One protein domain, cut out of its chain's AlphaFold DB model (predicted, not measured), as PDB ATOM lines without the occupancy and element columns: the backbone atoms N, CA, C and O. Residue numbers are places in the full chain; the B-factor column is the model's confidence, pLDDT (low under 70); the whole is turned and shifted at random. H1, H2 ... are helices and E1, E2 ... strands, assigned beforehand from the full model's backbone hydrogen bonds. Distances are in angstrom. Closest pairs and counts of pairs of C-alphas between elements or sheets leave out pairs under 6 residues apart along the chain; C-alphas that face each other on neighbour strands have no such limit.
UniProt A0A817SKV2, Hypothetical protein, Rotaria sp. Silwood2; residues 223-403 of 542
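AT A GLANCE: This is residues 223 to 403 of the 542 residues of the protein "Hypothetical protein" of Rotaria sp. Silwood2 (UniProt A0A817SKV2). A cluster of five helices, H3 to H7, packs together at one side with H5 as its hub, and a narrow two-stranded hairpin, E1 and E2, reaches out as a long arm away from it. Between and beside these lies much winding chain without named elements, in which the two helices H1 and H2 each touch no other helix. The printed part has 181 residues with seven named helices and three named strands, in the order H1 E1 E2 H2 E3 H3 H4 H5 H6 H7; the one sheet is E1 - E2, antiparallel. The class is mixed, helices and strands, though under half of the residues, 77 of 181, are in named elements. The whole is compact, with a radius of gyration of the C-alphas of 17.0 A and spans of 56 by 38 by 26 A.

HOW THE PARTS SIT: Residues 223 to 224 form a short parallel pairing with residues 328 to 329 of E3, residues 327 to 329, a strand that pairs with no named strand. H1, residues 226 to 232, comes closest to E3 at the C-alphas of Leu 226 and Ile 329, 6.5 A apart. E1, residues 262 to 268, and E2, residues 275 to 281, form an antiparallel hairpin at 149 degrees between their directions. Across it, N 264 and O 279 are 2.8 A apart and N 277 and O 266 are 2.8 A apart, both within hydrogen-bond range; C-alphas 265 and 278 face each other at 4.4 A. H2, residues 296 to 304, is apart from H1. H3, residues 331 to 338, touches H6, residues 378 to 385, about perpendicular at 78 degrees, closest at the C-alphas of Met 334 and Tyr 379, 6.5 A. H4, residues 342 to 350, is close to H3 but not clearly touching, with the closest C-alphas, those of Lys 335 and Leu 343, 6.6 A apart. H5, residues 355 to 369, is the hub. With its residues 355 to 360 alone it touches H4 in a helical hairpin, a shallow tilt of 27 degrees, opposite ways, closest at the C-alphas of Ala 350 and Leu 356, 4.6 A. H5 touches H6 at a steep tilt of 52 degrees, opposite ways, closest at the C-alphas of Ser 360 and Gly 384, 4.3 A. With residues 356 to 360 alone H5 touches H7, residues 387 to 390, closest at the C-alphas of Lys 357 and Phe 388, 5.0 A. The helix packing is mostly crossed, but only just: of the 3 pairs H3 and H6, H4 and H5, and H5 and H6, 1 is at a shallow tilt. In H1 to H6 every O i to N i+4 pair is within hydrogen-bond range; H7 is too short for such a pair.

IN THESE COORDINATES: H1 begins at C-alpha 226, (-54.017, -0.447, -11.571). E1 is 18.2 A from first to last C-alpha and E2 18.0 A, with C-alpha 275 at (-18.342, -5.218, -20.013). H2 is 12.2 A from first to last C-alpha, H4 12.3 A and H5, the longest helix with 15 residues, 20.8 A; H1 is 9.8 A, H3 10.1 A, H6 10.3 A, E3 6.4 A and H7 5.3 A. H7 ends at C-alpha 390, (-51.634, 14.214, -15.247).

THE WHOLE: The two C-alphas farthest apart are those of Lys 272 and Gly 403, 58.8 A. The printed part has no cut. The long links are H1 to E1 with 29 residues, H2 to E3 with 22 and E2 to H2 with 14. The mean pLDDT of the printed part is 86.1, and residues 340 to 353 and 391 to 394 are under 70.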
ATOM      1  N   GLY A 223     -60.121   4.529 -18.375       90.19
ATOM      2  CA  GLY A 223     -60.068   4.606 -16.916       90.19
ATOM      3  C   GLY A 223     -60.059   3.223 -16.270       90.19
ATOM      4  O   GLY A 223     -60.766   2.321 -16.724       90.19
ATOM      5  N   GLY A 224     -59.281   3.043 -15.206       91.50
ATOM      6  CA  GLY A 224     -59.254   1.785 -14.462       91.50
ATOM      7  C   GLY A 224     -58.428   1.840 -13.185       91.50
ATOM      8  O   GLY A 224     -57.562   2.703 -13.015       91.50
ATOM      9  N   ASP A 225     -58.658   0.877 -12.293       91.56
ATOM     10  CA  ASP A 225     -57.688   0.596 -11.242       91.56
ATOM     11  C   ASP A 225     -56.380   0.055 -11.854       91.56
ATOM     12  O   ASP A 225     -56.297  -0.326 -13.027       91.56
ATOM     13  N   LEU A 226     -55.311   0.004 -11.057       91.00
ATOM     14  CA  LEU A 226     -54.017  -0.447 -11.571       91.00
ATOM     15  C   LEU A 226     -54.069  -1.904 -12.080       91.00
ATOM     16  O   LEU A 226     -53.225  -2.307 -12.879       91.00
ATOM     17  N   MET A 227     -55.032  -2.715 -11.622       91.62
ATOM     18  CA  MET A 227     -55.089  -4.143 -11.956       91.62
ATOM     19  C   MET A 227     -55.694  -4.318 -13.332       91.62
ATOM     20  O   MET A 227     -55.145  -5.044 -14.158       91.62
ATOM     21  N   ASN A 228     -56.755  -3.567 -13.602       92.25
ATOM     22  CA  ASN A 228     -57.305  -3.392 -14.925       92.25
ATOM     23  C   ASN A 228     -56.217  -2.925 -15.900       92.25
ATOM     24  O   ASN A 228     -56.078  -3.502 -16.970       92.25
ATOM     25  N   ALA A 229     -55.375  -1.962 -15.513       93.12
ATOM     26  CA  ALA A 229     -54.276  -1.490 -16.359       93.12
ATOM     27  C   ALA A 229     -53.291  -2.613 -16.715       93.12
ATOM     28  O   ALA A 229     -52.904  -2.771 -17.870       93.12
ATOM     29  N   VAL A 230     -52.904  -3.422 -15.725       94.12
ATOM     30  CA  VAL A 230     -52.030  -4.583 -15.932       94.12
ATOM     31  C   VAL A 230     -52.641  -5.560 -16.929       94.12
ATOM     32  O   VAL A 230     -51.920  -6.043 -17.798       94.12
ATOM     33  N   TYR A 231     -53.936  -5.852 -16.811       91.62
ATOM     34  CA  TYR A 231     -54.616  -6.771 -17.718       91.62
ATOM     35  C   TYR A 231     -54.742  -6.196 -19.124       91.62
ATOM     36  O   TYR A 231     -54.337  -6.844 -20.086       91.62
ATOM     37  N   VAL A 232     -55.226  -4.960 -19.236       91.56
ATOM     38  CA  VAL A 232     -55.417  -4.279 -20.518       91.56
ATOM     39  C   VAL A 232     -54.108  -4.178 -21.291       91.56
ATOM     40  O   VAL A 232     -54.094  -4.415 -22.494       91.56
ATOM     41  N   TYR A 233     -53.002  -3.862 -20.621       94.75
ATOM     42  CA  TYR A 233     -51.700  -3.741 -21.270       94.75
ATOM     43  C   TYR A 233     -50.887  -5.036 -21.269       94.75
ATOM     44  O   TYR A 233     -49.729  -5.012 -21.675       94.75
ATOM     45  N   GLY A 234     -51.432  -6.166 -20.814       94.81
ATOM     46  CA  GLY A 234     -50.719  -7.444 -20.831       94.81
ATOM     47  C   GLY A 234     -49.417  -7.451 -20.017       94.81
ATOM     48  O   GLY A 234     -48.409  -8.020 -20.443       94.81
ATOM     49  N   LEU A 235     -49.405  -6.792 -18.856       95.94
ATOM     50  CA  LEU A 235     -48.228  -6.623 -18.000       95.94
ATOM     51  C   LEU A 235     -48.072  -7.750 -16.967       95.94
ATOM     52  O   LEU A 235     -48.987  -8.505 -16.644       95.94
ATOM     53  N   ALA A 236     -46.880  -7.844 -16.375       93.31
ATOM     54  CA  ALA A 236     -46.523  -8.908 -15.447       93.31
ATOM     55  C   ALA A 236     -47.183  -8.834 -14.059       93.31
ATOM     56  O   ALA A 236     -47.091  -9.809 -13.304       93.31
ATOM     57  N   GLY A 237     -47.903  -7.755 -13.752       90.62
ATOM     58  CA  GLY A 237     -48.525  -7.492 -12.453       90.62
ATOM     59  C   GLY A 237     -47.648  -6.662 -11.517       90.62
ATOM     60  O   GLY A 237     -46.479  -6.395 -11.797       90.62
ATOM     61  N   PHE A 238     -48.210  -6.253 -10.376       86.06
ATOM     62  CA  PHE A 238     -47.556  -5.324  -9.436       86.06
ATOM     63  C   PHE A 238     -46.393  -5.920  -8.655       86.06
ATOM     64  O   PHE A 238     -45.574  -5.185  -8.117       86.06
ATOM     65  N   SER A 239     -46.345  -7.246  -8.544       88.81
ATOM     66  CA  SER A 239     -45.226  -7.957  -7.925       88.81
ATOM     67  C   SER A 239     -44.050  -8.139  -8.885       88.81
ATOM     68  O   SER A 239     -43.008  -8.663  -8.485       88.81
ATOM     69  N   SER A 240     -44.200  -7.723 -10.147       94.25
ATOM     70  CA  SER A 240     -43.128  -7.806 -11.129       94.25
ATOM     71  C   SER A 240     -41.972  -6.871 -10.785       94.25
ATOM     72  O   SER A 240     -42.085  -5.926 -10.001       94.25
ATOM     73  N   ASN A 241     -40.839  -7.124 -11.425       95.56
ATOM     74  CA  ASN A 241     -39.681  -6.247 -11.341       95.56
ATOM     75  C   ASN A 241     -39.915  -4.883 -12.006       95.56
ATOM     76  O   ASN A 241     -39.121  -3.984 -11.769       95.56
ATOM     77  N   TYR A 242     -40.999  -4.706 -12.769       95.94
ATOM     78  CA  TYR A 242     -41.326  -3.471 -13.489       95.94
ATOM     79  C   TYR A 242     -42.797  -3.106 -13.271       95.94
ATOM     80  O   TYR A 242     -43.614  -3.202 -14.189       95.94
ATOM     81  N   PRO A 243     -43.172  -2.747 -12.035       93.81
ATOM     82  CA  PRO A 243     -44.564  -2.797 -11.611       93.81
ATOM     83  C   PRO A 243     -45.374  -1.552 -11.994       93.81
ATOM     84  O   PRO A 243     -46.584  -1.533 -11.778       93.81
ATOM     85  N   CYS A 244     -44.735  -0.512 -12.537       95.12
ATOM     86  CA  CYS A 244     -45.442   0.655 -13.042       95.12
ATOM     87  C   CYS A 244     -45.930   0.444 -14.474       95.12
ATOM     88  O   CYS A 244     -45.231  -0.115 -15.325       95.12
ATOM     89  N   ILE A 245     -47.128   0.957 -14.729       95.38
ATOM     90  CA  ILE A 245     -47.781   0.884 -16.031       95.38
ATOM     91  C   ILE A 245     -47.262   1.932 -17.014       95.38
ATOM     92  O   ILE A 245     -47.458   1.762 -18.202       95.38
ATOM     93  N   PHE A 246     -46.593   2.996 -16.561       95.31
ATOM     94  CA  PHE A 246     -46.158   4.078 -17.451       95.31
ATOM     95  C   PHE A 246     -44.689   3.996 -17.861       95.31
ATOM     96  O   PHE A 246     -44.312   4.607 -18.854       95.31
ATOM     97  N   TYR A 247     -43.848   3.252 -17.134       92.38
ATOM     98  CA  TYR A 247     -42.400   3.248 -17.370       92.38
ATOM     99  C   TYR A 247     -41.745   1.871 -17.094       92.38
ATOM    100  O   TYR A 247     -42.329   1.013 -16.427       92.38
ATOM    101  N   THR A 248     -40.520   1.655 -17.598       93.62
ATOM    102  CA  THR A 248     -39.783   0.366 -17.565       93.62
ATOM    103  C   THR A 248     -38.586   0.281 -16.603       93.62
ATOM    104  O   THR A 248     -37.673  -0.521 -16.785       93.62
ATOM    105  N   GLN A 249     -38.528   1.086 -15.549       93.00
ATOM    106  CA  GLN A 249     -37.472   1.009 -14.523       93.00
ATOM    107  C   GLN A 249     -37.866  -0.003 -13.427       93.00
ATOM    108  O   GLN A 249     -39.038  -0.295 -13.171       93.00
ATOM    109  N   HIS A 250     -36.834  -0.548 -12.795       94.69
ATOM    110  CA  HIS A 250     -36.947  -1.632 -11.838       94.69
ATOM    111  C   HIS A 250     -37.668  -1.203 -10.547       94.69
ATOM    112  O   HIS A 250     -37.565  -0.049 -10.129       94.69
ATOM    113  N   LYS A 251     -38.337  -2.137  -9.861       93.38
ATOM    114  CA  LYS A 251     -39.035  -1.889  -8.585       93.38
ATOM    115  C   LYS A 251     -38.122  -1.314  -7.496       93.38
ATOM    116  O   LYS A 251     -38.558  -0.507  -6.683       93.38
ATOM    117  N   ASP A 252     -36.844  -1.682  -7.516       92.50
ATOM    118  CA  ASP A 252     -35.856  -1.179  -6.551       92.50
ATOM    119  C   ASP A 252     -35.545   0.307  -6.767       92.50
ATOM    120  O   ASP A 252     -35.098   0.988  -5.851       92.50
ATOM    121  N   ASP A 253     -35.834   0.817  -7.963       93.31
ATOM    122  CA  ASP A 253     -35.517   2.166  -8.414       93.31
ATOM    123  C   ASP A 253     -36.771   3.068  -8.476       93.31
ATOM    124  O   ASP A 253     -36.666   4.227  -8.857       93.31
ATOM    125  N   LEU A 254     -37.947   2.588  -8.035       89.62
ATOM    126  CA  LEU A 254     -39.214   3.352  -7.979       89.62
ATOM    127  C   LEU A 254     -39.115   4.661  -7.173       89.62
ATOM    128  O   LEU A 254     -39.965   5.540  -7.285       89.62
ATOM    129  N   HIS A 255     -38.121   4.778  -6.302       87.81
ATOM    130  CA  HIS A 255     -37.917   5.948  -5.455       87.81
ATOM    131  C   HIS A 255     -37.087   7.052  -6.130       87.81
ATOM    132  O   HIS A 255     -36.894   8.104  -5.523       87.81
ATOM    133  N   VAL A 256     -36.523   6.792  -7.314       87.88
ATOM    134  CA  VAL A 256     -35.605   7.716  -7.982       87.88
ATOM    135  C   VAL A 256     -36.383   8.870  -8.603       87.88
ATOM    136  O   VAL A 256     -37.313   8.670  -9.376       87.88
ATOM    137  N   THR A 257     -35.951  10.076  -8.273       85.00
ATOM    138  CA  THR A 257     -36.472  11.369  -8.724       85.00
ATOM    139  C   THR A 257     -35.387  12.142  -9.479       85.00
ATOM    140  O   THR A 257     -34.239  11.699  -9.549       85.00
ATOM    141  N   GLU A 258     -35.715  13.325 -10.018       83.19
ATOM    142  CA  GLU A 258     -34.728  14.240 -10.628       83.19
ATOM    143  C   GLU A 258     -33.534  14.504  -9.686       83.19
ATOM    144  O   GLU A 258     -32.383  14.405 -10.111       83.19
ATOM    145  N   ASP A 259     -33.805  14.731  -8.398       83.06
ATOM    146  CA  ASP A 259     -32.794  15.076  -7.388       83.06
ATOM    147  C   ASP A 259     -32.018  13.872  -6.839       83.06
ATOM    148  O   ASP A 259     -30.973  14.032  -6.210       83.06
ATOM    149  N   THR A 260     -32.541  12.660  -7.029       84.44
ATOM    150  CA  THR A 260     -31.945  11.421  -6.501       84.44
ATOM    151  C   THR A 260     -31.425  10.504  -7.602       84.44
ATOM    152  O   THR A 260     -31.087   9.349  -7.340       84.44
ATOM    153  N   ALA A 261     -31.332  11.019  -8.830       89.88
ATOM    154  CA  ALA A 261     -30.732  10.321  -9.954       89.88
ATOM    155  C   ALA A 261     -29.277   9.940  -9.651       89.88
ATOM    156  O   ALA A 261     -28.507  10.735  -9.111       89.88
ATOM    157  N   TYR A 262     -28.885   8.728 -10.032       92.25
ATOM    158  CA  TYR A 262     -27.559   8.194  -9.737       92.25
ATOM    159  C   TYR A 262     -27.046   7.306 -10.871       92.25
ATOM    160  O   TYR A 262     -27.818   6.752 -11.654       92.25
ATOM    161  N   ASP A 263     -25.728   7.156 -10.957       94.12
ATOM    162  CA  ASP A 263     -25.089   6.285 -11.938       94.12
ATOM    163  C   ASP A 263     -24.929   4.869 -11.371       94.12
ATOM    164  O   ASP A 263     -24.338   4.662 -10.310       94.12
ATOM    165  N   LYS A 264     -25.462   3.874 -12.083       93.50
ATOM    166  CA  LYS A 264     -25.404   2.459 -11.710       93.50
ATOM    167  C   LYS A 264     -24.482   1.720 -12.666       93.50
ATOM    168  O   LYS A 264     -24.725   1.681 -13.869       93.50
ATOM    169  N   ASN A 265     -23.438   1.096 -12.134       93.75
ATOM    170  CA  ASN A 265     -22.571   0.231 -12.928       93.75
ATOM    171  C   ASN A 265     -23.240  -1.135 -13.099       93.75
ATOM    172  O   ASN A 265     -23.396  -1.888 -12.140       93.75
ATOM    173  N   ILE A 266     -23.641  -1.445 -14.326       92.69
ATOM    174  CA  ILE A 266     -24.228  -2.724 -14.712       92.69
ATOM    175  C   ILE A 266     -23.170  -3.496 -15.492       92.69
ATOM    176  O   ILE A 266     -22.463  -2.942 -16.328       92.69
ATOM    177  N   THR A 267     -23.023  -4.783 -15.200       92.50
ATOM    178  CA  THR A 267     -22.135  -5.649 -15.977       92.50
ATOM    179  C   THR A 267     -22.965  -6.377 -17.022       92.50
ATOM    180  O   THR A 267     -23.778  -7.225 -16.667       92.50
ATOM    181  N   GLU A 268     -22.765  -6.050 -18.296       91.94
ATOM    182  CA  GLU A 268     -23.459  -6.686 -19.415       91.94
ATOM    183  C   GLU A 268     -22.549  -7.723 -20.096       91.94
ATOM    184  O   GLU A 268     -21.333  -7.540 -20.184       91.94
ATOM    185  N   GLY A 269     -23.130  -8.829 -20.567       88.94
ATOM    186  CA  GLY A 269     -22.424  -9.910 -21.265       88.94
ATOM    187  C   GLY A 269     -22.250 -11.196 -20.446       88.94
ATOM    188  O   GLY A 269     -22.381 -11.224 -19.221       88.94
ATOM    189  N   GLN A 270     -21.950 -12.296 -21.142       88.12
ATOM    190  CA  GLN A 270     -21.719 -13.613 -20.543       88.12
ATOM    191  C   GLN A 270     -20.230 -13.999 -20.586       88.12
ATOM    192  O   GLN A 270     -19.511 -13.716 -21.546       88.12
ATOM    193  N   GLY A 271     -19.757 -14.671 -19.531       92.00
ATOM    194  CA  GLY A 271     -18.392 -15.204 -19.453       92.00
ATOM    195  C   GLY A 271     -17.294 -14.135 -19.376       92.00
ATOM    196  O   GLY A 271     -17.402 -13.174 -18.618       92.00
ATOM    197  N   LYS A 272     -16.210 -14.329 -20.141       93.50
ATOM    198  CA  LYS A 272     -15.038 -13.428 -20.173       93.50
ATOM    199  C   LYS A 272     -15.306 -12.094 -20.886       93.50
ATOM    200  O   LYS A 272     -14.509 -11.177 -20.750       93.50
ATOM    201  N   ASN A 273     -16.433 -11.972 -21.592       92.56
ATOM    202  CA  ASN A 273     -16.818 -10.774 -22.345       92.56
ATOM    203  C   ASN A 273     -17.721  -9.827 -21.535       92.56
ATOM    204  O   ASN A 273     -18.498  -9.069 -22.108       92.56
ATOM    205  N   LYS A 274     -17.653  -9.889 -20.200       95.06
ATOM    206  CA  LYS A 274     -18.389  -8.985 -19.314       95.06
ATOM    207  C   LYS A 274     -17.837  -7.568 -19.444       95.06
ATOM    208  O   LYS A 274     -16.686  -7.317 -19.093       95.06
ATOM    209  N   LYS A 275     -18.660  -6.643 -19.925       95.38
ATOM    210  CA  LYS A 275     -18.342  -5.218 -20.013       95.38
ATOM    211  C   LYS A 275     -19.103  -4.474 -18.922       95.38
ATOM    212  O   LYS A 275     -20.319  -4.596 -18.817       95.38
ATOM    213  N   ALA A 276     -18.385  -3.701 -18.110       95.06
ATOM    214  CA  ALA A 276     -19.016  -2.757 -17.196       95.06
ATOM    215  C   ALA A 276     -19.541  -1.561 -18.003       95.06
ATOM    216  O   ALA A 276     -18.794  -0.937 -18.758       95.06
ATOM    217  N   ILE A 277     -20.828  -1.271 -17.858       95.75
ATOM    218  CA  ILE A 277     -21.515  -0.142 -18.473       95.75
ATOM    219  C   ILE A 277     -22.118   0.679 -17.341       95.75
ATOM    220  O   ILE A 277     -22.837   0.158 -16.490       95.75
ATOM    221  N   THR A 278     -21.822   1.970 -17.326       92.94
ATOM    222  CA  THR A 278     -22.450   2.905 -16.399       92.94
ATOM    223  C   THR A 278     -23.771   3.363 -17.001       92.94
ATOM    224  O   THR A 278     -23.797   3.978 -18.065       92.94
ATOM    225  N   VAL A 279     -24.876   3.032 -16.339       91.44
ATOM    226  CA  VAL A 279     -26.227   3.426 -16.733       91.44
ATOM    227  C   VAL A 279     -26.739   4.447 -15.730       91.44
ATOM    228  O   VAL A 279     -26.860   4.146 -14.544       91.44
ATOM    229  N   ARG A 280     -27.079   5.644 -16.207       91.19
ATOM    230  CA  ARG A 280     -27.720   6.662 -15.374       91.19
ATOM    231  C   ARG A 280     -29.157   6.243 -15.068       91.19
ATOM    232  O   ARG A 280     -29.973   6.086 -15.978       91.19
ATOM    233  N   VAL A 281     -29.461   6.043 -13.792       90.69
ATOM    234  CA  VAL A 281     -30.821   5.849 -13.284       90.69
ATOM    235  C   VAL A 281     -31.365   7.239 -12.988       90.69
ATOM    236  O   VAL A 281     -30.960   7.886 -12.026       90.69
ATOM    237  N   GLY A 282     -32.197   7.737 -13.900       87.25
ATOM    238  CA  GLY A 282     -32.747   9.087 -13.868       87.25
ATOM    239  C   GLY A 282     -34.238   9.126 -13.531       87.25
ATOM    240  O   GLY A 282     -34.839   8.077 -13.289       87.25
ATOM    241  N   PRO A 283     -34.832  10.329 -13.542       85.00
ATOM    242  CA  PRO A 283     -36.273  10.494 -13.403       85.00
ATOM    243  C   PRO A 283     -37.021   9.775 -14.526       85.00
ATOM    244  O   PRO A 283     -36.541   9.703 -15.663       85.00
ATOM    245  N   THR A 284     -38.210   9.283 -14.205       86.12
ATOM    246  CA  THR A 284     -39.126   8.674 -15.166       86.12
ATOM    247  C   THR A 284     -40.109   9.702 -15.705       86.12
ATOM    248  O   THR A 284     -40.286  10.781 -15.138       86.12
ATOM    249  N   SER A 285     -40.725   9.381 -16.839       88.31
ATOM    250  CA  SER A 285     -41.866  10.119 -17.368       88.31
ATOM    251  C   SER A 285     -42.827   9.159 -18.048       88.31
ATOM    252  O   SER A 285     -42.395   8.142 -18.591       88.31
ATOM    253  N   SER A 286     -44.118   9.476 -18.019       85.06
ATOM    254  CA  SER A 286     -45.152   8.756 -18.769       85.06
ATOM    255  C   SER A 286     -45.197   9.130 -20.256       85.06
ATOM    256  O   SER A 286     -45.745   8.367 -21.050       85.06
ATOM    257  N   TYR A 287     -44.581  10.254 -20.645       87.06
ATOM    258  CA  TYR A 287     -44.647  10.801 -22.007       87.06
ATOM    259  C   TYR A 287     -43.331  10.726 -22.780       87.06
ATOM    260  O   TYR A 287     -43.352  10.743 -24.008       87.06
ATOM    261  N   ASP A 288     -42.188  10.679 -22.091       88.94
ATOM    262  CA  ASP A 288     -40.864  10.777 -22.716       88.94
ATOM    263  C   ASP A 288     -40.181   9.397 -22.828       88.94
ATOM    264  O   ASP A 288     -39.699   8.857 -21.822       88.94
ATOM    265  N   PRO A 289     -40.064   8.819 -24.042       87.38
ATOM    266  CA  PRO A 289     -39.367   7.552 -24.248       87.38
ATOM    267  C   PRO A 289     -37.891   7.600 -23.831       87.38
ATOM    268  O   PRO A 289     -37.350   6.587 -23.385       87.38
ATOM    269  N   ALA A 290     -37.231   8.766 -23.903       87.88
ATOM    270  CA  ALA A 290     -35.854   8.920 -23.428       87.88
ATOM    271  C   ALA A 290     -35.752   8.765 -21.901       87.88
ATOM    272  O   ALA A 290     -34.699   8.396 -21.376       87.88
ATOM    273  N   LYS A 291     -36.868   8.971 -21.191       88.44
ATOM    274  CA  LYS A 291     -37.041   8.725 -19.752       88.44
ATOM    275  C   LYS A 291     -37.738   7.396 -19.460       88.44
ATOM    276  O   LYS A 291     -38.340   7.229 -18.400       88.44
ATOM    277  N   ARG A 292     -37.605   6.425 -20.373       90.56
ATOM    278  CA  ARG A 292     -38.091   5.044 -20.218       90.56
ATOM    279  C   ARG A 292     -39.614   4.920 -20.116       90.56
ATOM    280  O   ARG A 292     -40.097   3.980 -19.478       90.56
ATOM    281  N   ALA A 293     -40.363   5.842 -20.724       94.50
ATOM    282  CA  ALA A 293     -41.802   5.677 -20.897       94.50
ATOM    283  C   ALA A 293     -42.096   4.378 -21.665       94.50
ATOM    284  O   ALA A 293     -41.435   4.076 -22.664       94.50
ATOM    285  N   ARG A 294     -43.089   3.609 -21.208       95.19
ATOM    286  CA  ARG A 294     -43.550   2.414 -21.923       95.19
ATOM    287  C   ARG A 294     -44.168   2.815 -23.255       95.19
ATOM    288  O   ARG A 294     -44.861   3.824 -23.363       95.19
ATOM    289  N   SER A 295     -43.971   1.979 -24.266       95.81
ATOM    290  CA  SER A 295     -44.630   2.137 -25.562       95.81
ATOM    291  C   SER A 295     -45.104   0.794 -26.097       95.81
ATOM    292  O   SER A 295     -44.502  -0.248 -25.831       95.81
ATOM    293  N   LEU A 296     -46.169   0.820 -26.899       95.25
ATOM    294  CA  LEU A 296     -46.680  -0.380 -27.566       95.25
ATOM    295  C   LEU A 296     -45.643  -0.970 -28.536       95.25
ATOM    296  O   LEU A 296     -45.550  -2.186 -28.688       95.25
ATOM    297  N   VAL A 297     -44.807  -0.116 -29.136       95.31
ATOM    298  CA  VAL A 297     -43.704  -0.529 -30.019       95.31
ATOM    299  C   VAL A 297     -42.637  -1.310 -29.246       95.31
ATOM    300  O   VAL A 297     -42.200  -2.370 -29.694       95.31
ATOM    301  N   GLU A 298     -42.230  -0.816 -28.072       95.12
ATOM    302  CA  GLU A 298     -41.280  -1.520 -27.201       95.12
ATOM    303  C   GLU A 298     -41.854  -2.864 -26.740       95.12
ATOM    304  O   GLU A 298     -41.171  -3.887 -26.830       95.12
ATOM    305  N   GLN A 299     -43.124  -2.878 -26.328       95.81
ATOM    306  CA  GLN A 299     -43.825  -4.092 -25.927       95.81
ATOM    307  C   GLN A 299     -43.846  -5.139 -27.045       95.81
ATOM    308  O   GLN A 299     -43.423  -6.273 -26.816       95.81
ATOM    309  N   ALA A 300     -44.263  -4.768 -28.259       95.44
ATOM    310  CA  ALA A 300     -44.284  -5.673 -29.407       95.44
ATOM    311  C   ALA A 300     -42.887  -6.252 -29.705       95.44
ATOM    312  O   ALA A 300     -42.739  -7.455 -29.926       95.44
ATOM    313  N   SER A 301     -41.839  -5.423 -29.629       95.38
ATOM    314  CA  SER A 301     -40.446  -5.861 -29.788       95.38
ATOM    315  C   SER A 301     -40.012  -6.860 -28.702       95.38
ATOM    316  O   SER A 301     -39.360  -7.860 -29.011       95.38
ATOM    317  N   CYS A 302     -40.367  -6.630 -27.436       94.12
ATOM    318  CA  CYS A 302     -40.052  -7.550 -26.337       94.12
ATOM    319  C   CYS A 302     -40.784  -8.891 -26.462       94.12
ATOM    320  O   CYS A 302     -40.170  -9.945 -26.273       94.12
ATOM    321  N   LEU A 303     -42.069  -8.860 -26.823       93.94
ATOM    322  CA  LEU A 303     -42.877 -10.063 -27.023       93.94
ATOM    323  C   LEU A 303     -42.359 -10.893 -28.203       93.94
ATOM    324  O   LEU A 303     -42.207 -12.108 -28.071       93.94
ATOM    325  N   ALA A 304     -41.975 -10.248 -29.310       95.44
ATOM    326  CA  ALA A 304     -41.369 -10.921 -30.459       95.44
ATOM    327  C   ALA A 304     -40.058 -11.645 -30.098       95.44
ATOM    328  O   ALA A 304     -39.779 -12.733 -30.603       95.44
ATOM    329  N   LYS A 305     -39.266 -11.073 -29.179       95.81
ATOM    330  CA  LYS A 305     -38.033 -11.685 -28.656       95.81
ATOM    331  C   LYS A 305     -38.285 -12.749 -27.581       95.81
ATOM    332  O   LYS A 305     -37.339 -13.425 -27.184       95.81
ATOM    333  N   LYS A 306     -39.529 -12.905 -27.108       91.94
ATOM    334  CA  LYS A 306     -39.918 -13.761 -25.971       91.94
ATOM    335  C   LYS A 306     -39.129 -13.459 -24.689       91.94
ATOM    336  O   LYS A 306     -38.902 -14.343 -23.864       91.94
ATOM    337  N   THR A 307     -38.708 -12.208 -24.517       88.88
ATOM    338  CA  THR A 307     -38.012 -11.732 -23.316       88.88
ATOM    339  C   THR A 307     -39.029 -11.123 -22.359       88.88
ATOM    340  O   THR A 307     -39.722 -10.179 -22.733       88.88
ATOM    341  N   ASN A 308     -39.086 -11.594 -21.111       83.31
ATOM    342  CA  ASN A 308     -39.923 -10.987 -20.063       83.31
ATOM    343  C   ASN A 308     -39.160  -9.895 -19.283       83.31
ATOM    344  O   ASN A 308     -39.450  -9.595 -18.124       83.31
ATOM    345  N   ASP A 309     -38.148  -9.307 -19.920       85.06
ATOM    346  CA  ASP A 309     -37.142  -8.489 -19.245       85.06
ATOM    347  C   ASP A 309     -37.673  -7.134 -18.790       85.06
ATOM    348  O   ASP A 309     -37.031  -6.521 -17.952       85.06
ATOM    349  N   LEU A 310     -38.825  -6.682 -19.304       92.88
ATOM    350  CA  LEU A 310     -39.473  -5.406 -18.953       92.88
ATOM    351  C   LEU A 310     -40.890  -5.597 -18.380       92.88
ATOM    352  O   LEU A 310     -41.666  -4.644 -18.263       92.88
ATOM    353  N   GLY A 311     -41.245  -6.836 -18.024       94.00
ATOM    354  CA  GLY A 311     -42.551  -7.170 -17.459       94.00
ATOM    355  C   GLY A 311     -43.706  -7.178 -18.465       94.00
ATOM    356  O   GLY A 311     -44.848  -7.011 -18.048       94.00
ATOM    357  N   TYR A 312     -43.438  -7.366 -19.759       96.25
ATOM    358  CA  TYR A 312     -44.464  -7.607 -20.778       96.25
ATOM    359  C   TYR A 312     -44.775  -9.109 -20.848       96.25
ATOM    360  O   TYR A 312     -43.875  -9.908 -21.104       96.25
ATOM    361  N   LYS A 313     -46.032  -9.502 -20.610       94.69
ATOM    362  CA  LYS A 313     -46.472 -10.910 -20.620       94.69
ATOM    363  C   LYS A 313     -47.176 -11.308 -21.909       94.69
ATOM    364  O   LYS A 313     -46.926 -12.396 -22.417       94.69
ATOM    365  N   CYS A 314     -48.062 -10.457 -22.406       93.81
ATOM    366  CA  CYS A 314     -48.841 -10.715 -23.611       93.81
ATOM    367  C   CYS A 314     -49.104  -9.418 -24.374       93.81
ATOM    368  O   CYS A 314     -48.729  -8.329 -23.926       93.81
ATOM    369  N   GLU A 315     -49.714  -9.553 -25.548       93.19
ATOM    370  CA  GLU A 315     -50.203  -8.408 -26.309       93.19
ATOM    371  C   GLU A 315     -51.286  -7.662 -25.508       93.19
ATOM    372  O   GLU A 315     -51.995  -8.289 -24.711       93.19
ATOM    373  N   PRO A 316     -51.396  -6.331 -25.666       92.31
ATOM    374  CA  PRO A 316     -52.472  -5.564 -25.056       92.31
ATOM    375  C   PRO A 316     -53.842  -6.058 -25.525       92.31
ATOM    376  O   PRO A 316     -54.034  -6.327 -26.710       92.31
ATOM    377  N   LEU A 317     -54.810  -6.074 -24.612       88.12
ATOM    378  CA  LEU A 317     -56.191  -6.489 -24.866       88.12
ATOM    379  C   LEU A 317     -56.837  -5.699 -26.012       88.12
ATOM    380  O   LEU A 317     -57.585  -6.254 -26.807       88.12
ATOM    381  N   PHE A 318     -56.513  -4.407 -26.120       85.25
ATOM    382  CA  PHE A 318     -57.052  -3.507 -27.145       85.25
ATOM    383  C   PHE A 318     -56.041  -3.183 -28.253       85.25
ATOM    384  O   PHE A 318     -56.183  -2.176 -28.948       85.25
ATOM    385  N   GLY A 319     -54.997  -4.004 -28.409       86.31
ATOM    386  CA  GLY A 319     -53.975  -3.828 -29.439       86.31
ATOM    387  C   GLY A 319     -53.334  -2.437 -29.418       86.31
ATOM    388  O   GLY A 319     -52.737  -2.030 -28.423       86.31
ATOM    389  N   ASP A 320     -53.453  -1.713 -30.533       87.62
ATOM    390  CA  ASP A 320     -52.880  -0.377 -30.741       87.62
ATOM    391  C   ASP A 320     -53.807   0.785 -30.344       87.62
ATOM    392  O   ASP A 320     -53.499   1.946 -30.613       87.62
ATOM    393  N   LEU A 321     -54.966   0.484 -29.748       84.69
ATOM    394  CA  LEU A 321     -56.030   1.466 -29.581       84.69
ATOM    395  C   LEU A 321     -55.702   2.548 -28.551       84.69
ATOM    396  O   LEU A 321     -55.991   3.721 -28.783       84.69
ATOM    397  N   PHE A 322     -55.115   2.153 -27.424       89.44
ATOM    398  CA  PHE A 322     -54.775   3.059 -26.334       89.44
ATOM    399  C   PHE A 322     -53.280   3.008 -26.078       89.44
ATOM    400  O   PHE A 322     -52.733   1.956 -25.746       89.44
ATOM    401  N   ASN A 323     -52.618   4.157 -26.166       92.56
ATOM    402  CA  ASN A 323     -51.254   4.256 -25.673       92.56
ATOM    403  C   ASN A 323     -51.266   4.255 -24.142       92.56
ATOM    404  O   ASN A 323     -52.268   4.602 -23.520       92.56
ATOM    405  N   TYR A 324     -50.133   3.928 -23.523       93.19
ATOM    406  CA  TYR A 324     -49.971   3.995 -22.065       93.19
ATOM    407  C   TYR A 324     -50.346   5.369 -21.488       93.19
ATOM    408  O   TYR A 324     -50.952   5.456 -20.426       93.19
ATOM    409  N   GLN A 325     -50.049   6.442 -22.223       91.12
ATOM    410  CA  GLN A 325     -50.374   7.823 -21.854       91.12
ATOM    411  C   GLN A 325     -51.875   8.172 -21.895       91.12
ATOM    412  O   GLN A 325     -52.271   9.221 -21.391       91.12
ATOM    413  N   ASP A 326     -52.699   7.342 -22.541       90.25
ATOM    414  CA  ASP A 326     -54.152   7.533 -22.627       90.25
ATOM    415  C   ASP A 326     -54.890   6.799 -21.490       90.25
ATOM    416  O   ASP A 326     -56.123   6.830 -21.430       90.25
ATOM    417  N   TYR A 327     -54.144   6.163 -20.578       91.94
ATOM    418  CA  TYR A 327     -54.679   5.524 -19.386       91.94
ATOM    419  C   TYR A 327     -54.808   6.503 -18.220       91.94
ATOM    420  O   TYR A 327     -53.837   7.135 -17.803       91.94
ATOM    421  N   CYS A 328     -55.995   6.569 -17.634       90.81
ATOM    422  CA  CYS A 328     -56.286   7.314 -16.421       90.81
ATOM    423  C   CYS A 328     -56.413   6.342 -15.246       90.81
ATOM    424  O   CYS A 328     -57.288   5.475 -15.226       90.81
ATOM    425  N   ILE A 329     -55.537   6.488 -14.254       88.38
ATOM    426  CA  ILE A 329     -55.605   5.681 -13.033       88.38
ATOM    427  C   ILE A 329     -56.749   6.180 -12.164       88.38
ATOM    428  O   ILE A 329     -56.855   7.378 -11.903       88.38
ATOM    429  N   ASP A 330     -57.546   5.244 -11.659       89.12
ATOM    430  CA  ASP A 330     -58.633   5.558 -10.750       89.12
ATOM    431  C   ASP A 330     -58.135   6.236  -9.468       89.12
ATOM    432  O   ASP A 330     -57.459   5.650  -8.609       89.12
ATOM    433  N   THR A 331     -58.534   7.496  -9.319       86.19
ATOM    434  CA  THR A 331     -58.150   8.323  -8.182       86.19
ATOM    435  C   THR A 331     -58.862   7.916  -6.897       86.19
ATOM    436  O   THR A 331     -58.315   8.147  -5.817       86.19
ATOM    437  N   LEU A 332     -60.022   7.250  -6.975       86.44
ATOM    438  CA  LEU A 332     -60.697   6.674  -5.811       86.44
ATOM    439  C   LEU A 332     -59.865   5.534  -5.220       86.44
ATOM    440  O   LEU A 332     -59.510   5.576  -4.040       86.44
ATOM    441  N   HIS A 333     -59.490   4.550  -6.039       85.75
ATOM    442  CA  HIS A 333     -58.639   3.448  -5.589       85.75
ATOM    443  C   HIS A 333     -57.255   3.924  -5.136       85.75
ATOM    444  O   HIS A 333     -56.709   3.389  -4.169       85.75
ATOM    445  N   MET A 334     -56.706   4.971  -5.758       84.12
ATOM    446  CA  MET A 334     -55.467   5.592  -5.293       84.12
ATOM    447  C   MET A 334     -55.618   6.213  -3.892       84.12
ATOM    448  O   MET A 334     -54.773   5.959  -3.032       84.12
ATOM    449  N   LYS A 335     -56.710   6.949  -3.620       82.19
ATOM    450  CA  LYS A 335     -57.028   7.510  -2.287       82.19
ATOM    451  C   LYS A 335     -57.136   6.418  -1.223       82.19
ATOM    452  O   LYS A 335     -56.452   6.490  -0.203       82.19
ATOM    453  N   LEU A 336     -57.892   5.357  -1.513       82.75
ATOM    454  CA  LEU A 336     -58.064   4.213  -0.608       82.75
ATOM    455  C   LEU A 336     -56.737   3.517  -0.268       82.75
ATOM    456  O   LEU A 336     -56.603   2.922   0.801       82.75
ATOM    457  N   ARG A 337     -55.749   3.567  -1.170       78.31
ATOM    458  CA  ARG A 337     -54.437   2.934  -0.977       78.31
ATOM    459  C   ARG A 337     -53.386   3.846  -0.352       78.31
ATOM    460  O   ARG A 337     -52.439   3.316   0.224       78.31
ATOM    461  N   VAL A 338     -53.523   5.170  -0.464       73.12
ATOM    462  CA  VAL A 338     -52.474   6.138  -0.075       73.12
ATOM    463  C   VAL A 338     -52.899   7.083   1.069       73.12
ATOM    464  O   VAL A 338     -52.186   8.018   1.407       73.12
ATOM    465  N   PHE A 339     -53.973   6.729   1.783       70.69
ATOM    466  CA  PHE A 339     -54.564   7.437   2.931       70.69
ATOM    467  C   PHE A 339     -55.286   8.753   2.587       70.69
ATOM    468  O   PHE A 339     -54.757   9.643   1.922       70.69
ATOM    469  N   ASP A 340     -56.483   8.905   3.164       53.59
ATOM    470  CA  ASP A 340     -57.412  10.023   2.934       53.59
ATOM    471  C   ASP A 340     -56.901  11.399   3.388       53.59
ATOM    472  O   ASP A 340     -57.405  12.423   2.928       53.59
ATOM    473  N   VAL A 341     -55.914  11.457   4.288       49.22
ATOM    474  CA  VAL A 341     -55.440  12.727   4.869       49.22
ATOM    475  C   VAL A 341     -54.277  13.310   4.064       49.22
ATOM    476  O   VAL A 341     -54.342  14.460   3.644       49.22
ATOM    477  N   ILE A 342     -53.256  12.501   3.756       67.31
ATOM    478  CA  ILE A 342     -52.057  12.968   3.042       67.31
ATOM    479  C   ILE A 342     -52.402  13.338   1.597       67.31
ATOM    480  O   ILE A 342     -51.974  14.379   1.100       67.31
ATOM    481  N   LEU A 343     -53.221  12.523   0.925       66.00
ATOM    482  CA  LEU A 343     -53.581  12.791  -0.464       66.00
ATOM    483  C   LEU A 343     -54.480  14.023  -0.598       66.00
ATOM    484  O   LEU A 343     -54.351  14.771  -1.561       66.00
ATOM    485  N   LYS A 344     -55.378  14.257   0.365       62.16
ATOM    486  CA  LYS A 344     -56.249  15.437   0.371       62.16
ATOM    487  C   LYS A 344     -55.441  16.722   0.520       62.16
ATOM    488  O   LYS A 344     -55.713  17.677  -0.202       62.16
ATOM    489  N   ASP A 345     -54.432  16.726   1.387       60.09
ATOM    490  CA  ASP A 345     -53.560  17.884   1.571       60.09
ATOM    491  C   ASP A 345     -52.719  18.143   0.307       60.09
ATOM    492  O   ASP A 345     -52.720  19.270  -0.193       60.09
ATOM    493  N   ILE A 346     -52.130  17.098  -0.295       67.31
ATOM    494  CA  ILE A 346     -51.397  17.196  -1.573       67.31
ATOM    495  C   ILE A 346     -52.300  17.740  -2.691       67.31
ATOM    496  O   ILE A 346     -51.925  18.697  -3.367       67.31
ATOM    497  N   LEU A 347     -53.500  17.176  -2.866       66.50
ATOM    498  CA  LEU A 347     -54.445  17.587  -3.911       66.50
ATOM    499  C   LEU A 347     -55.012  18.993  -3.667       66.50
ATOM    500  O   LEU A 347     -55.209  19.749  -4.612       66.50
ATOM    501  N   SER A 348     -55.226  19.397  -2.413       65.06
ATOM    502  CA  SER A 348     -55.677  20.760  -2.097       65.06
ATOM    503  C   SER A 348     -54.618  21.813  -2.454       65.06
ATOM    504  O   SER A 348     -54.944  22.890  -2.965       65.06
ATOM    505  N   CYS A 349     -53.337  21.482  -2.264       60.97
ATOM    506  CA  CYS A 349     -52.213  22.314  -2.676       60.97
ATOM    507  C   CYS A 349     -51.928  22.248  -4.189       60.97
ATOM    508  O   CYS A 349     -51.291  23.164  -4.715       60.97
ATOM    509  N   ALA A 350     -52.412  21.210  -4.880       61.12
ATOM    510  CA  ALA A 350     -52.204  20.973  -6.309       61.12
ATOM    511  C   ALA A 350     -52.848  22.021  -7.223       61.12
ATOM    512  O   ALA A 350     -52.361  22.238  -8.323       61.12
ATOM    513  N   SER A 351     -53.871  22.742  -6.749       60.41
ATOM    514  CA  SER A 351     -54.578  23.791  -7.509       60.41
ATOM    515  C   SER A 351     -53.691  24.943  -8.026       60.41
ATOM    516  O   SER A 351     -54.164  25.827  -8.739       60.41
ATOM    517  N   ARG A 352     -52.398  24.961  -7.674       63.97
ATOM    518  CA  ARG A 352     -51.394  25.895  -8.184       63.97
ATOM    519  C   ARG A 352     -50.380  25.149  -9.050       63.97
ATOM    520  O   ARG A 352     -49.588  24.348  -8.545       63.97
ATOM    521  N   THR A 353     -50.352  25.482 -10.338       63.41
ATOM    522  CA  THR A 353     -49.422  24.911 -11.322       63.41
ATOM    523  C   THR A 353     -47.968  24.969 -10.832       63.41
ATOM    524  O   THR A 353     -47.490  25.977 -10.307       63.41
ATOM    525  N   GLY A 354     -47.257  23.842 -10.940       73.38
ATOM    526  CA  GLY A 354     -45.861  23.690 -10.506       73.38
ATOM    527  C   GLY A 354     -45.645  23.439  -9.005       73.38
ATOM    528  O   GLY A 354     -44.574  22.960  -8.622       73.38
ATOM    529  N   VAL A 355     -46.642  23.692  -8.146       81.50
ATOM    530  CA  VAL A 355     -46.583  23.297  -6.727       81.50
ATOM    531  C   VAL A 355     -46.745  21.785  -6.601       81.50
ATOM    532  O   VAL A 355     -45.983  21.160  -5.867       81.50
ATOM    533  N   LEU A 356     -47.647  21.186  -7.387       82.38
ATOM    534  CA  LEU A 356     -47.886  19.744  -7.367       82.38
ATOM    535  C   LEU A 356     -46.630  18.930  -7.696       82.38
ATOM    536  O   LEU A 356     -46.288  18.042  -6.927       82.38
ATOM    537  N   LYS A 357     -45.896  19.265  -8.773       85.88
ATOM    538  CA  LYS A 357     -44.646  18.559  -9.127       85.88
ATOM    539  C   LYS A 357     -43.680  18.527  -7.945       85.88
ATOM    540  O   LYS A 357     -43.161  17.473  -7.596       85.88
ATOM    541  N   ARG A 358     -43.465  19.675  -7.300       86.06
ATOM    542  CA  ARG A 358     -42.565  19.777  -6.148       86.06
ATOM    543  C   ARG A 358     -43.057  18.947  -4.966       86.06
ATOM    544  O   ARG A 358     -42.273  18.182  -4.423       86.06
ATOM    545  N   LEU A 359     -44.337  19.064  -4.612       86.25
ATOM    546  CA  LEU A 359     -44.926  18.322  -3.494       86.25
ATOM    547  C   LEU A 359     -44.909  16.810  -3.725       86.25
ATOM    548  O   LEU A 359     -44.594  16.066  -2.805       86.25
ATOM    549  N   SER A 360     -45.197  16.349  -4.943       85.19
ATOM    550  CA  SER A 360     -45.113  14.935  -5.320       85.19
ATOM    551  C   SER A 360     -43.689  14.388  -5.179       85.19
ATOM    552  O   SER A 360     -43.487  13.323  -4.594       85.19
ATOM    553  N   LEU A 361     -42.685  15.132  -5.655       85.12
ATOM    554  CA  LEU A 361     -41.281  14.726  -5.545       85.12
ATOM    555  C   LEU A 361     -40.784  14.757  -4.088       85.12
ATOM    556  O   LEU A 361     -40.104  13.827  -3.648       85.12
ATOM    557  N   GLU A 362     -41.154  15.788  -3.323       87.12
ATOM    558  CA  GLU A 362     -40.865  15.881  -1.887       87.12
ATOM    559  C   GLU A 362     -41.550  14.754  -1.108       87.12
ATOM    560  O   GLU A 362     -40.920  14.142  -0.251       87.12
ATOM    561  N   PHE A 363     -42.788  14.393  -1.454       87.62
ATOM    562  CA  PHE A 363     -43.520  13.305  -0.812       87.62
ATOM    563  C   PHE A 363     -42.767  11.972  -0.883       87.62
ATOM    564  O   PHE A 363     -42.639  11.303   0.138       87.62
ATOM    565  N   VAL A 364     -42.216  11.586  -2.040       85.12
ATOM    566  CA  VAL A 364     -41.436  10.333  -2.154       85.12
ATOM    567  C   VAL A 364     -40.172  10.384  -1.302       85.12
ATOM    568  O   VAL A 364     -39.809   9.395  -0.659       85.12
ATOM    569  N   LYS A 365     -39.505  11.541  -1.288       86.06
ATOM    570  CA  LYS A 365     -38.294  11.765  -0.501       86.06
ATOM    571  C   LYS A 365     -38.579  11.638   0.997       86.06
ATOM    572  O   LYS A 365     -37.914  10.846   1.665       86.06
ATOM    573  N   GLU A 366     -39.583  12.351   1.498       87.00
ATOM    574  CA  GLU A 366     -40.007  12.318   2.902       87.00
ATOM    575  C   GLU A 366     -40.542  10.932   3.289       87.00
ATOM    576  O   GLU A 366     -40.161  10.383   4.322       87.00
ATOM    577  N   PHE A 367     -41.343  10.295   2.424       85.31
ATOM    578  CA  PHE A 367     -41.840   8.935   2.643       85.31
ATOM    579  C   PHE A 367     -40.689   7.948   2.864       85.31
ATOM    580  O   PHE A 367     -40.727   7.154   3.802       85.31
ATOM    581  N   ARG A 368     -39.624   8.027   2.059       81.94
ATOM    582  CA  ARG A 368     -38.443   7.170   2.222       81.94
ATOM    583  C   ARG A 368     -37.652   7.500   3.488       81.94
ATOM    584  O   ARG A 368     -37.197   6.587   4.172       81.94
ATOM    585  N   GLN A 369     -37.471   8.784   3.789       85.88
ATOM    586  CA  GLN A 369     -36.727   9.238   4.969       85.88
ATOM    587  C   GLN A 369     -37.440   8.901   6.282       85.88
ATOM    588  O   GLN A 369     -36.773   8.660   7.283       85.88
ATOM    589  N   SER A 370     -38.773   8.804   6.265       84.25
ATOM    590  CA  SER A 370     -39.580   8.449   7.437       84.25
ATOM    591  C   SER A 370     -39.316   7.038   7.976       84.25
ATOM    592  O   SER A 370     -39.694   6.737   9.104       84.25
ATOM    593  N   GLY A 371     -38.727   6.143   7.171       80.56
ATOM    594  CA  GLY A 371     -38.522   4.742   7.543       80.56
ATOM    595  C   GLY A 371     -39.814   3.925   7.694       80.56
ATOM    596  O   GLY A 371     -39.734   2.740   8.004       80.56
ATOM    597  N   LEU A 372     -40.996   4.511   7.437       73.56
ATOM    598  CA  LEU A 372     -42.297   3.848   7.602       73.56
ATOM    599  C   LEU A 372     -42.424   2.587   6.742       73.56
ATOM    600  O   LEU A 372     -43.089   1.629   7.140       73.56
ATOM    601  N   ARG A 373     -41.793   2.578   5.559       70.88
ATOM    602  CA  ARG A 373     -41.630   1.394   4.710       70.88
ATOM    603  C   ARG A 373     -40.320   1.443   3.939       70.88
ATOM    604  O   ARG A 373     -39.904   2.489   3.453       70.88
ATOM    605  N   THR A 374     -39.723   0.271   3.749       71.00
ATOM    606  CA  THR A 374     -38.521   0.092   2.924       71.00
ATOM    607  C   THR A 374     -38.826   0.060   1.425       71.00
ATOM    608  O   THR A 374     -37.924   0.265   0.616       71.00
ATOM    609  N   THR A 375     -40.085  -0.179   1.038       82.62
ATOM    610  CA  THR A 375     -40.496  -0.375  -0.357       82.62
ATOM    611  C   THR A 375     -41.509   0.674  -0.816       82.62
ATOM    612  O   THR A 375     -42.535   0.915  -0.176       82.62
ATOM    613  N   VAL A 376     -41.225   1.290  -1.965       86.12
ATOM    614  CA  VAL A 376     -42.153   2.180  -2.672       86.12
ATOM    615  C   VAL A 376     -43.124   1.313  -3.465       86.12
ATOM    616  O   VAL A 376     -42.710   0.508  -4.295       86.12
ATOM    617  N   THR A 377     -44.423   1.441  -3.198       89.88
ATOM    618  CA  THR A 377     -45.451   0.729  -3.970       89.88
ATOM    619  C   THR A 377     -45.693   1.434  -5.310       89.88
ATOM    620  O   THR A 377     -45.397   2.625  -5.432       89.88
ATOM    621  N   PRO A 378     -46.289   0.762  -6.311       91.00
ATOM    622  CA  PRO A 378     -46.616   1.403  -7.585       91.00
ATOM    623  C   PRO A 378     -47.484   2.658  -7.429       91.00
ATOM    624  O   PRO A 378     -47.210   3.660  -8.076       91.00
ATOM    625  N   TYR A 379     -48.464   2.650  -6.518       90.75
ATOM    626  CA  TYR A 379     -49.291   3.830  -6.239       90.75
ATOM    627  C   TYR A 379     -48.481   4.997  -5.663       90.75
ATOM    628  O   TYR A 379     -48.657   6.129  -6.101       90.75
ATOM    629  N   ILE A 380     -47.565   4.734  -4.724       89.31
ATOM    630  CA  ILE A 380     -46.690   5.776  -4.158       89.31
ATOM    631  C   ILE A 380     -45.785   6.349  -5.251       89.31
ATOM    632  O   ILE A 380     -45.630   7.564  -5.345       89.31
ATOM    633  N   HIS A 381     -45.234   5.489  -6.111       91.44
ATOM    634  CA  HIS A 381     -44.434   5.936  -7.244       91.44
ATOM    635  C   HIS A 381     -45.242   6.803  -8.213       91.44
ATOM    636  O   HIS A 381     -44.766   7.862  -8.607       91.44
ATOM    637  N   ILE A 382     -46.454   6.377  -8.579       91.38
ATOM    638  CA  ILE A 382     -47.346   7.126  -9.470       91.38
ATOM    639  C   ILE A 382     -47.650   8.508  -8.890       91.38
ATOM    640  O   ILE A 382     -47.528   9.502  -9.597       91.38
ATOM    641  N   ILE A 383     -47.964   8.593  -7.596       88.44
ATOM    642  CA  ILE A 383     -48.214   9.877  -6.923       88.44
ATOM    643  C   ILE A 383     -46.985  10.782  -6.974       88.44
ATOM    644  O   ILE A 383     -47.097  11.987  -7.200       88.44
ATOM    645  N   GLY A 384     -45.812  10.194  -6.759       88.62
ATOM    646  CA  GLY A 384     -44.556  10.917  -6.680       88.62
ATOM    647  C   GLY A 384     -43.991  11.402  -8.007       88.62
ATOM    648  O   GLY A 384     -43.453  12.503  -8.083       88.62
ATOM    649  N   ASN A 385     -44.102  10.575  -9.044       89.00
ATOM    650  CA  ASN A 385     -43.400  10.776 -10.311       89.00
ATOM    651  C   ASN A 385     -44.326  11.057 -11.494       89.00
ATOM    652  O   ASN A 385     -43.861  11.604 -12.486       89.00
ATOM    653  N   HIS A 386     -45.614  10.715 -11.399       90.00
ATOM    654  CA  HIS A 386     -46.543  10.827 -12.528       90.00
ATOM    655  C   HIS A 386     -47.751  11.722 -12.253       90.00
ATOM    656  O   HIS A 386     -48.319  12.262 -13.192       90.00
ATOM    657  N   LEU A 387     -48.137  11.946 -10.992       87.19
ATOM    658  CA  LEU A 387     -49.340  12.722 -10.661       87.19
ATOM    659  C   LEU A 387     -49.350  14.112 -11.299       87.19
ATOM    660  O   LEU A 387     -50.363  14.536 -11.840       87.19
ATOM    661  N   PHE A 388     -48.205  14.795 -11.269       85.88
ATOM    662  CA  PHE A 388     -48.055  16.118 -11.865       85.88
ATOM    663  C   PHE A 388     -48.024  16.095 -13.397       85.88
ATOM    664  O   PHE A 388     -48.246  17.129 -14.013       85.88
ATOM    665  N   GLU A 389     -47.740  14.948 -14.016       86.88
ATOM    666  CA  GLU A 389     -47.828  14.782 -15.470       86.88
ATOM    667  C   GLU A 389     -49.294  14.662 -15.918       86.88
ATOM    668  O   GLU A 389     -49.619  14.969 -17.061       86.88
ATOM    669  N   PHE A 390     -50.191  14.271 -15.005       80.38
ATOM    670  CA  PHE A 390     -51.634  14.214 -15.247       80.38
ATOM    671  C   PHE A 390     -52.373  15.513 -14.898       80.38
ATOM    672  O   PHE A 390     -53.525  15.669 -15.286       80.38
ATOM    673  N   ASP A 391     -51.725  16.449 -14.202       67.81
ATOM    674  CA  ASP A 391     -52.305  17.731 -13.767       67.81
ATOM    675  C   ASP A 391     -52.612  18.682 -14.935       67.81
ATOM    676  O   ASP A 391     -53.466  19.557 -14.825       67.81
ATOM    677  N   GLU A 392     -51.984  18.473 -16.099       62.31
ATOM    678  CA  GLU A 392     -52.377  19.153 -17.343       62.31
ATOM    679  C   GLU A 392     -53.816  18.811 -17.776       62.31
ATOM    680  O   GLU A 392     -54.399  19.498 -18.619       62.31
ATOM    681  N   PHE A 393     -54.419  17.770 -17.195       58.81
ATOM    682  CA  PHE A 393     -55.788  17.347 -17.457       58.81
ATOM    683  C   PHE A 393     -56.645  17.700 -16.247       58.81
ATOM    684  O   PHE A 393     -56.721  16.928 -15.296       58.81
ATOM    685  N   ASN A 394     -57.228  18.902 -16.305       55.59
ATOM    686  CA  ASN A 394     -58.131  19.491 -15.314       55.59
ATOM    687  C   ASN A 394     -58.841  18.450 -14.431       55.59
ATOM    688  O   ASN A 394     -59.573  17.605 -14.933       55.59
ATOM    689  N   ASP A 395     -58.607  18.584 -13.124       71.81
ATOM    690  CA  ASP A 395     -59.216  17.852 -12.013       71.81
ATOM    691  C   ASP A 395     -59.111  16.315 -12.085       71.81
ATOM    692  O   ASP A 395     -59.962  15.600 -12.605       71.81
ATOM    693  N   LEU A 396     -58.091  15.766 -11.417       71.69
ATOM    694  CA  LEU A 396     -57.984  14.338 -11.084       71.69
ATOM    695  C   LEU A 396     -59.261  13.766 -10.427       71.69
ATOM    696  O   LEU A 396     -59.484  12.550 -10.440       71.69
ATOM    697  N   GLY A 397     -60.095  14.622  -9.829       76.81
ATOM    698  CA  GLY A 397     -61.419  14.274  -9.336       76.81
ATOM    699  C   GLY A 397     -62.357  13.744 -10.419       76.81
ATOM    700  O   GLY A 397     -63.130  12.837 -10.115       76.81
ATOM    701  N   ASP A 398     -62.247  14.211 -11.661       80.94
ATOM    702  CA  ASP A 398     -63.122  13.807 -12.769       80.94
ATOM    703  C   ASP A 398     -62.839  12.374 -13.240       80.94
ATOM    704  O   ASP A 398     -63.724  11.684 -13.743       80.94
ATOM    705  N   TYR A 399     -61.623  11.879 -12.996       79.62
ATOM    706  CA  TYR A 399     -61.195  10.517 -13.328       79.62
ATOM    707  C   TYR A 399     -61.388   9.524 -12.172       79.62
ATOM    708  O   TYR A 399     -60.646   8.546 -12.048       79.62
ATOM    709  N   ASN A 400     -62.370   9.763 -11.302       85.31
ATOM    710  CA  ASN A 400     -62.753   8.780 -10.294       85.31
ATOM    711  C   ASN A 400     -63.703   7.733 -10.900       85.31
ATOM    712  O   ASN A 400     -64.620   8.059 -11.650       85.31
ATOM    713  N   MET A 401     -63.525   6.462 -10.545       87.38
ATOM    714  CA  MET A 401     -64.422   5.391 -11.000       87.38
ATOM    715  C   MET A 401     -65.591   5.138 -10.046       87.38
ATOM    716  O   MET A 401     -66.227   4.086 -10.094       87.38
ATOM    717  N   GLN A 402     -65.938   6.111  -9.198       88.50
ATOM    718  CA  GLN A 402     -67.025   5.947  -8.236       88.50
ATOM    719  C   GLN A 402     -68.372   5.696  -8.929       88.50
ATOM    720  O   GLN A 402     -69.216   4.984  -8.389       88.50
ATOM    721  N   GLY A 403     -68.576   6.265 -10.122       88.06
ATOM    722  CA  GLY A 403     -69.761   5.997 -10.939       88.06
ATOM    723  C   GLY A 403     -69.878   4.522 -11.332       88.06
ATOM    724  O   GLY A 403     -70.954   3.945 -11.201       88.06
TER     725      GLY A 403